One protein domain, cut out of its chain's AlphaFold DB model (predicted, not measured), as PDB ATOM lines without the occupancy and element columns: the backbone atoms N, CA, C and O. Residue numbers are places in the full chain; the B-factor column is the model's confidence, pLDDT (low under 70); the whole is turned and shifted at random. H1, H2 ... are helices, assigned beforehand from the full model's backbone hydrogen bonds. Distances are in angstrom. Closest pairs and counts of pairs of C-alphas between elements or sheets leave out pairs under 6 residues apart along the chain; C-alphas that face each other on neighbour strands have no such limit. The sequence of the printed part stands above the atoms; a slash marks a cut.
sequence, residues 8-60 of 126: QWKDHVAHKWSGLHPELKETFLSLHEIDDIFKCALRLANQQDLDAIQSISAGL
ATOM      1  N   GLN A   8      41.569  -1.054  31.132       91.12
ATOM      2  CA  GLN A   8      42.478  -0.902  29.991       91.12
ATOM      3  C   GLN A   8      41.738  -0.887  28.646       91.12
ATOM      4  O   GLN A   8      42.064  -0.096  27.764       91.12
ATOM      5  N   TRP A   9      40.715  -1.736  28.488       91.19
ATOM      6  CA  TRP A   9      39.906  -1.750  27.270       91.19
ATOM      7  C   TRP A   9      39.054  -0.486  27.137       91.19
ATOM      8  O   TRP A   9      38.933   0.066  26.046       91.19
ATOM      9  N   LYS A  10      38.481  -0.000  28.244       92.00
ATOM     10  CA  LYS A  10      37.702   1.246  28.249       92.00
ATOM     11  C   LYS A  10      38.555   2.442  27.838       92.00
ATOM     12  O   LYS A  10      38.109   3.225  27.004       92.00
ATOM     13  N   ASP A  11      39.768   2.545  28.369       93.50
ATOM     14  CA  ASP A  11      40.693   3.636  28.055       93.50
ATOM     15  C   ASP A  11      41.127   3.594  26.584       93.50
ATOM     16  O   ASP A  11      41.107   4.624  25.908       93.50
ATOM     17  N   HIS A  12      41.428   2.401  26.053       93.69
ATOM     18  CA  HIS A  12      41.740   2.203  24.631       93.69
ATOM     19  C   HIS A  12      40.598   2.680  23.724       93.69
ATOM     20  O   HIS A  12      40.809   3.478  22.807       93.69
ATOM     21  N   VAL A  13      39.366   2.246  24.008       92.94
ATOM     22  CA  VAL A  13      38.182   2.641  23.231       92.94
ATOM     23  C   VAL A  13      37.900   4.139  23.365       92.94
ATOM     24  O   VAL A  13      37.564   4.778  22.369       92.94
ATOM     25  N   ALA A  14      38.068   4.729  24.552       93.94
ATOM     26  CA  ALA A  14      37.883   6.163  24.770       93.94
ATOM     27  C   ALA A  14      38.915   6.999  24.000       93.94
ATOM     28  O   ALA A  14      38.556   7.984  23.349       93.94
ATOM     29  N   HIS A  15      40.184   6.581  24.014       94.06
ATOM     30  CA  HIS A  15      41.240   7.220  23.236       94.06
ATOM     31  C   HIS A  15      40.931   7.151  21.738       94.06
ATOM     32  O   HIS A  15      40.925   8.180  21.058       94.06
ATOM     33  N   LYS A  16      40.563   5.966  21.241       93.75
ATOM     34  CA  LYS A  16      40.148   5.784  19.850       93.75
ATOM     35  C   LYS A  16      38.963   6.670  19.486       93.75
ATOM     36  O   LYS A  16      39.018   7.366  18.477       93.75
ATOM     37  N   TRP A  17      37.920   6.688  20.317       93.88
ATOM     38  CA  TRP A  17      36.759   7.547  20.110       93.88
ATOM     39  C   TRP A  17      37.172   9.015  20.025       93.88
ATOM     40  O   TRP A  17      36.755   9.703  19.101       93.88
ATOM     41  N   SER A  18      38.042   9.499  20.915       94.38
ATOM     42  CA  SER A  18      38.512  10.889  20.882       94.38
ATOM     43  C   SER A  18      39.183  11.255  19.551       94.38
ATOM     44  O   SER A  18      38.877  12.317  19.007       94.38
ATOM     45  N   GLY A  19      39.969  10.338  18.975       92.38
ATOM     46  CA  GLY A  19      40.682  10.514  17.707       92.38
ATOM     47  C   GLY A  19      39.851  10.299  16.436       92.38
ATOM     48  O   GLY A  19      40.353  10.558  15.345       92.38
ATOM     49  N   LEU A  20      38.595   9.842  16.533       93.44
ATOM     50  CA  LEU A  20      37.733   9.686  15.356       93.44
ATOM     51  C   LEU A  20      37.334  11.042  14.760       93.44
ATOM     52  O   LEU A  20      37.036  12.001  15.484       93.44
ATOM     53  N   HIS A  21      37.252  11.077  13.428       94.00
ATOM     54  CA  HIS A  21      36.749  12.227  12.683       94.00
ATOM     55  C   HIS A  21      35.321  12.590  13.134       94.00
ATOM     56  O   HIS A  21      34.511  11.678  13.336       94.00
ATOM     57  N   PRO A  22      34.976  13.887  13.258       94.12
ATOM     58  CA  PRO A  22      33.647  14.318  13.697       94.12
ATOM     59  C   PRO A  22      32.504  13.707  12.878       94.12
ATOM     60  O   PRO A  22      31.537  13.222  13.450       94.12
ATOM     61  N   GLU A  23      32.658  13.621  11.556       93.88
ATOM     62  CA  GLU A  23      31.659  13.026  10.655       93.88
ATOM     63  C   GLU A  23      31.352  11.560  10.988       93.88
ATOM     64  O   GLU A  23      30.198  11.136  10.950       93.88
ATOM     65  N   LEU A  24      32.372  10.782  11.364       91.75
ATOM     66  CA  LEU A  24      32.196   9.383  11.758       91.75
ATOM     67  C   LEU A  24      31.507   9.266  13.118       91.75
ATOM     68  O   LEU A  24      30.718   8.344  13.312       91.75
ATOM     69  N   LYS A  25      31.770  10.198  14.044       93.44
ATOM     70  CA  LYS A  25      31.082  10.258  15.342       93.44
ATOM     71  C   LYS A  25      29.599  10.559  15.156       93.44
ATOM     72  O   LYS A  25      28.777   9.820  15.685       93.44
ATOM     73  N   GLU A  26      29.267  11.573  14.362       94.44
ATOM     74  CA  GLU A  26      27.877  11.921  14.031       94.44
ATOM     75  C   GLU A  26      27.169  10.775  13.301       94.44
ATOM     76  O   GLU A  26      26.045  10.398  13.641       94.44
ATOM     77  N   THR A  27      27.862  10.139  12.350       93.38
ATOM     78  CA  THR A  27      27.337   8.955  11.662       93.38
ATOM     79  C   THR A  27      27.032   7.851  12.668       93.38
ATOM     80  O   THR A  27      25.937   7.314  12.651       93.38
ATOM     81  N   PHE A  28      27.953   7.535  13.580       93.44
ATOM     82  CA  PHE A  28      27.745   6.487  14.579       93.44
ATOM     83  C   PHE A  28      26.602   6.814  15.555       93.44
ATOM     84  O   PHE A  28      25.798   5.940  15.861       93.44
ATOM     85  N   LEU A  29      26.508   8.064  16.022       93.31
ATOM     86  CA  LEU A  29      25.484   8.514  16.975       93.31
ATOM     87  C   LEU A  29      24.071   8.571  16.379       93.31
ATOM     88  O   LEU A  29      23.097   8.480  17.123       93.31
ATOM     89  N   SER A  30      23.952   8.707  15.056       95.19
ATOM     90  CA  SER A  30      22.660   8.696  14.356       95.19
ATOM     91  C   SER A  30      22.125   7.289  14.054       95.19
ATOM     92  O   SER A  30      20.985   7.153  13.611       95.19
ATOM     93  N   LEU A  31      22.906   6.231  14.304       95.81
ATOM     94  CA  LEU A  31      22.453   4.848  14.140       95.81
ATOM     95  C   LEU A  31      21.621   4.403  15.349       95.81
ATOM     96  O   LEU A  31      22.042   4.535  16.498       95.81
ATOM     97  N   HIS A  32      20.457   3.813  15.082       93.69
ATOM     98  CA  HIS A  32      19.555   3.288  16.115       93.69
ATOM     99  C   HIS A  32      19.374   1.768  16.047       93.69
ATOM    100  O   HIS A  32      19.029   1.146  17.049       93.69
ATOM    101  N   GLU A  33      19.657   1.166  14.891       95.19
ATOM    102  CA  GLU A  33      19.589  -0.278  14.698       95.19
ATOM    103  C   GLU A  33      20.885  -0.950  15.147       95.19
ATOM    104  O   GLU A  33      21.988  -0.569  14.742       95.19
ATOM    105  N   ILE A  34      20.746  -1.993  15.965       92.50
ATOM    106  CA  ILE A  34      21.875  -2.728  16.547       92.50
ATOM    107  C   ILE A  34      22.804  -3.269  15.453       92.50
ATOM    108  O   ILE A  34      24.025  -3.150  15.566       92.50
ATOM    109  N   ASP A  35      22.244  -3.808  14.370       94.25
ATOM    110  CA  ASP A  35      23.023  -4.357  13.258       94.25
ATOM    111  C   ASP A  35      23.872  -3.294  12.559       94.25
ATOM    112  O   ASP A  35      25.005  -3.564  12.154       94.25
ATOM    113  N   ASP A  36      23.355  -2.077  12.427       94.25
ATOM    114  CA  ASP A  36      24.069  -0.997  11.758       94.25
ATOM    115  C   ASP A  36      25.146  -0.404  12.663       94.25
ATOM    116  O   ASP A  36      26.263  -0.156  12.198       94.25
ATOM    117  N   ILE A  37      24.867  -0.293  13.967       93.62
ATOM    118  CA  ILE A  37      25.870   0.042  14.984       93.62
ATOM    119  C   ILE A  37      27.023  -0.971  14.932       93.62
ATOM    120  O   ILE A  37      28.190  -0.573  14.871       93.62
ATOM    121  N   PHE A  38      26.722  -2.275  14.883       93.38
ATOM    122  CA  PHE A  38      27.740  -3.324  14.786       93.38
ATOM    123  C   PHE A  38      28.544  -3.244  13.491       93.38
ATOM    124  O   PHE A  38      29.773  -3.301  13.538       93.38
ATOM    125  N   LYS A  39      27.891  -3.085  12.335       94.31
ATOM    126  CA  LYS A  39      28.588  -2.936  11.046       94.31
ATOM    127  C   LYS A  39      29.489  -1.705  11.039       94.31
ATOM    128  O   LYS A  39      30.604  -1.773  10.522       94.31
ATOM    129  N   CYS A  40      29.028  -0.589  11.600       93.31
ATOM    130  CA  CYS A  40      29.816   0.633  11.702       93.31
ATOM    131  C   CYS A  40      31.039   0.425  12.606       93.31
ATOM    132  O   CYS A  40      32.168   0.649  12.170       93.31
ATOM    133  N   ALA A  41      30.837  -0.103  13.816       91.81
ATOM    134  CA  ALA A  41      31.920  -0.420  14.744       91.81
ATOM    135  C   ALA A  41      32.943  -1.390  14.132       91.81
ATOM    136  O   ALA A  41      34.147  -1.183  14.273       91.81
ATOM    137  N   LEU A  42      32.477  -2.409  13.404       91.81
ATOM    138  CA  LEU A  42      33.332  -3.386  12.733       91.81
ATOM    139  C   LEU A  42      34.207  -2.740  11.655       91.81
ATOM    140  O   LEU A  42      35.382  -3.072  11.555       91.81
ATOM    141  N   ARG A  43      33.668  -1.796  10.873       93.00
ATOM    142  CA  ARG A  43      34.452  -1.039   9.879       93.00
ATOM    143  C   ARG A  43      35.516  -0.153  10.521       93.00
ATOM    144  O   ARG A  43      36.547   0.093   9.907       93.00
ATOM    145  N   LEU A  44      35.254   0.346  11.728       92.12
ATOM    146  CA  LEU A  44      36.206   1.159  12.482       92.12
ATOM    147  C   LEU A  44      37.270   0.307  13.184       92.12
ATOM    148  O   LEU A  44      38.325   0.840  13.530       92.12
ATOM    149  N   ALA A  45      37.004  -0.977  13.440       92.62
ATOM    150  CA  ALA A  45      37.948  -1.894  14.071       92.62
ATOM    151  C   ALA A  45      39.175  -2.128  13.178       92.62
ATOM    152  O   ALA A  45      39.064  -2.320  11.969       92.62
ATOM    153  N   ASN A  46      40.358  -2.099  13.782       93.38
ATOM    154  CA  ASN A  46      41.634  -2.227  13.094       93.38
ATOM    155  C   ASN A  46      42.620  -3.079  13.911       93.38
ATOM    156  O   ASN A  46      42.307  -3.565  14.999       93.38
ATOM    157  N   GLN A  47      43.828  -3.261  13.374       94.00
ATOM    158  CA  GLN A  47      44.845  -4.113  13.990       94.00
ATOM    159  C   GLN A  47      45.253  -3.652  15.398       94.00
ATOM    160  O   GLN A  47      45.467  -4.495  16.260       94.00
ATOM    161  N   GLN A  48      45.282  -2.344  15.676       93.38
ATOM    162  CA  GLN A  48      45.639  -1.836  17.006       93.38
ATOM    163  C   GLN A  48      44.626  -2.265  18.071       93.38
ATOM    164  O   GLN A  48      45.003  -2.513  19.213       93.38
ATOM    165  N   ASP A  49      43.346  -2.381  17.709       93.44
ATOM    166  CA  ASP A  49      42.325  -2.893  18.626       93.44
ATOM    167  C   ASP A  49      42.539  -4.374  18.929       93.44
ATOM    168  O   ASP A  49      42.404  -4.796  20.077       93.44
ATOM    169  N   LEU A  50      42.888  -5.159  17.906       91.94
ATOM    170  CA  LEU A  50      43.186  -6.580  18.065       91.94
ATOM    171  C   LEU A  50      44.412  -6.780  18.957       91.94
ATOM    172  O   LEU A  50      44.358  -7.576  19.893       91.94
ATOM    173  N   ASP A  51      45.472  -6.009  18.724       93.50
ATOM    174  CA  ASP A  51      46.701  -6.062  19.512       93.50
ATOM    175  C   ASP A  51      46.443  -5.649  20.971       93.50
ATOM    176  O   ASP A  51      46.932  -6.300  21.900       93.50
ATOM    177  N   ALA A  52      45.617  -4.620  21.196       92.25
ATOM    178  CA  ALA A  52      45.201  -4.202  22.533       92.25
ATOM    179  C   ALA A  52      44.415  -5.309  23.253       92.25
ATOM    180  O   ALA A  52      44.740  -5.645  24.393       92.25
ATOM    181  N   ILE A  53      43.432  -5.932  22.590       90.31
ATOM    182  CA  ILE A  53      42.679  -7.068  23.150       90.31
ATOM    183  C   ILE A  53      43.617  -8.236  23.459       90.31
ATOM    184  O   ILE A  53      43.501  -8.863  24.515       90.31
ATOM    185  N   GLN A  54      44.558  -8.539  22.569       90.38
ATOM    186  CA  GLN A  54      45.498  -9.635  22.763       90.38
ATOM    187  C   GLN A  54      46.439  -9.375  23.946       90.38
ATOM    188  O   GLN A  54      46.646 -10.266  24.767       90.38
ATOM    189  N   SER A  55      46.928  -8.145  24.100       90.88
ATOM    190  CA  SER A  55      47.739  -7.729  25.249       90.88
ATOM    191  C   SER A  55      46.959  -7.804  26.567       90.88
ATOM    192  O   SER A  55      47.425  -8.393  27.542       90.88
ATOM    193  N   ILE A  56      45.724  -7.294  26.584       89.56
ATOM    194  CA  ILE A  56      44.837  -7.351  27.755       89.56
ATOM    195  C   ILE A  56      44.537  -8.806  28.135       89.56
ATOM    196  O   ILE A  56      44.609  -9.183  29.306       89.56
ATOM    197  N   SER A  57      44.213  -9.638  27.146       85.75
ATOM    198  CA  SER A  57      43.861 -11.041  27.370       85.75
ATOM    199  C   SER A  57      45.055 -11.919  27.738       85.75
ATOM    200  O   SER A  57      44.861 -12.911  28.436       85.75
ATOM    201  N   ALA A  58      46.287 -11.547  27.374       84.00
ATOM    202  CA  ALA A  58      47.490 -12.268  27.792       84.00
ATOM    203  C   ALA A  58      47.628 -12.339  29.326       84.00
ATOM    204  O   ALA A  58      48.091 -13.347  29.859       84.00
ATOM    205  N   GLY A  59      47.172 -11.303  30.043       73.38
ATOM    206  CA  GLY A  59      47.095 -11.298  31.510       73.38
ATOM    207  C   GLY A  59      45.894 -12.062  32.086       73.38
ATOM    208  O   GLY A  59      45.881 -12.397  33.267       73.38
ATOM    209  N   LEU A  60      44.893 -12.369  31.258       70.50
ATOM    210  CA  LEU A  60      43.638 -13.023  31.631       70.50
ATOM    211  C   LEU A  60      43.647 -14.482  31.159       70.50
ATOM    212  O   LEU A  60      42.874 -14.894  30.293       70.50
TER     213      LEU A  60
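AT A GLANCE: This is residues 8 to 60 of the 126 residues of the protein "SMYD4" of Poeciliopsis prolifica (blackstripe livebearer) (UniProt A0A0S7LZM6). Four helices follow one another round a long, open loop: the backbone runs out through H1 and H2, turns at residues 30 to 33, and comes back through H3 and H4. H1 and H4 run side by side in opposite ways at one end of the long axis and meet through residues 8 to 12 of H1, while H2 and H3 make a second opposed pair at the other end, near each other but with few contacts. You have 53 printed residues, with four named helices in the order H1, H2, H3, H4 and no named strand; the class is all helix. The whole is only just loose, close to compact, with a radius of gyration of the C-alphas of 12.4 A. Its outline is elongated, 36 by 22 by 17 A.

HOW THE PARTS SIT: Start at Gln 8, the first printed residue, where H1, residues 8 to 19, begins. A tight link of 2 residues, Leu 20 and His 21, takes you to H2, residues 22 to 29. H1 and H2 are close but not clearly touching: their closest C-alphas, those of Trp 17 and Lys 25, are 7.9 A apart. Their lines stand at a steep tilt of 54 degrees, and they run opposite ways. Go on through the tight link of 4 residues, 30 to 33, and you reach H3, residues 34 to 44. H2 and H3 are also close but not clearly touching, with the C-alphas of Phe 28 and Ile 37 the closest at 6.7 A. Here the tilt is a shallow 28 degrees, opposite ways, and the centres are 12.0 A apart. Another tight link, Ala 45 and Asn 46, leads into H4, residues 47 to 58. H3 and H4 are apart, though they follow each other in the chain. Now look back to the beginning: H4 touches H1, with 6 pairs of C-alphas within 8 A, and H1 touches H4 with residues 8 to 12 alone. Their closest C-alphas, those of Gln 8 and Ile 56, are 7.2 A apart, and the two helices run opposite ways at a shallow tilt of 15 degrees. H1 and H3 are apart, and so are H2 and H4. On the backbone atoms, in H1, H2, H3 and H4 every O i to N i+4 pair is within hydrogen-bond range.

IN THESE COORDINATES: Find C-alpha 8 at (42.478, -0.902, 29.991); from there H1 runs through 12 residues to C-alpha 19 at (40.682, 10.514, 17.707), 16.9 A from first to last C-alpha. H2, residues 22 to 29, is the shortest helix, with 8 residues and 10.5 A from end to end. H3, residues 34 to 44, starts at C-alpha 34, (21.875, -2.728, 16.547), and covers 15.4 A to C-alpha 44. H4, residues 47 to 58, covers 16.2 A and ends at C-alpha 58, (47.490, -12.268, 27.792).

THE WHOLE: The C-alphas farthest apart are those of Ser 30 and Gly 59, at 35.9 A. By contrast, the first and last printed C-alphas, those of Gln 8 and Leu 60, are 12.3 A apart. The printed part has no cut, and its three links between helices are tight. In the full chain of 126 residues it begins at residue 8 and ends at residue 60. The mean pLDDT of the printed part of this model is 92.0, and no printed residue is under 70.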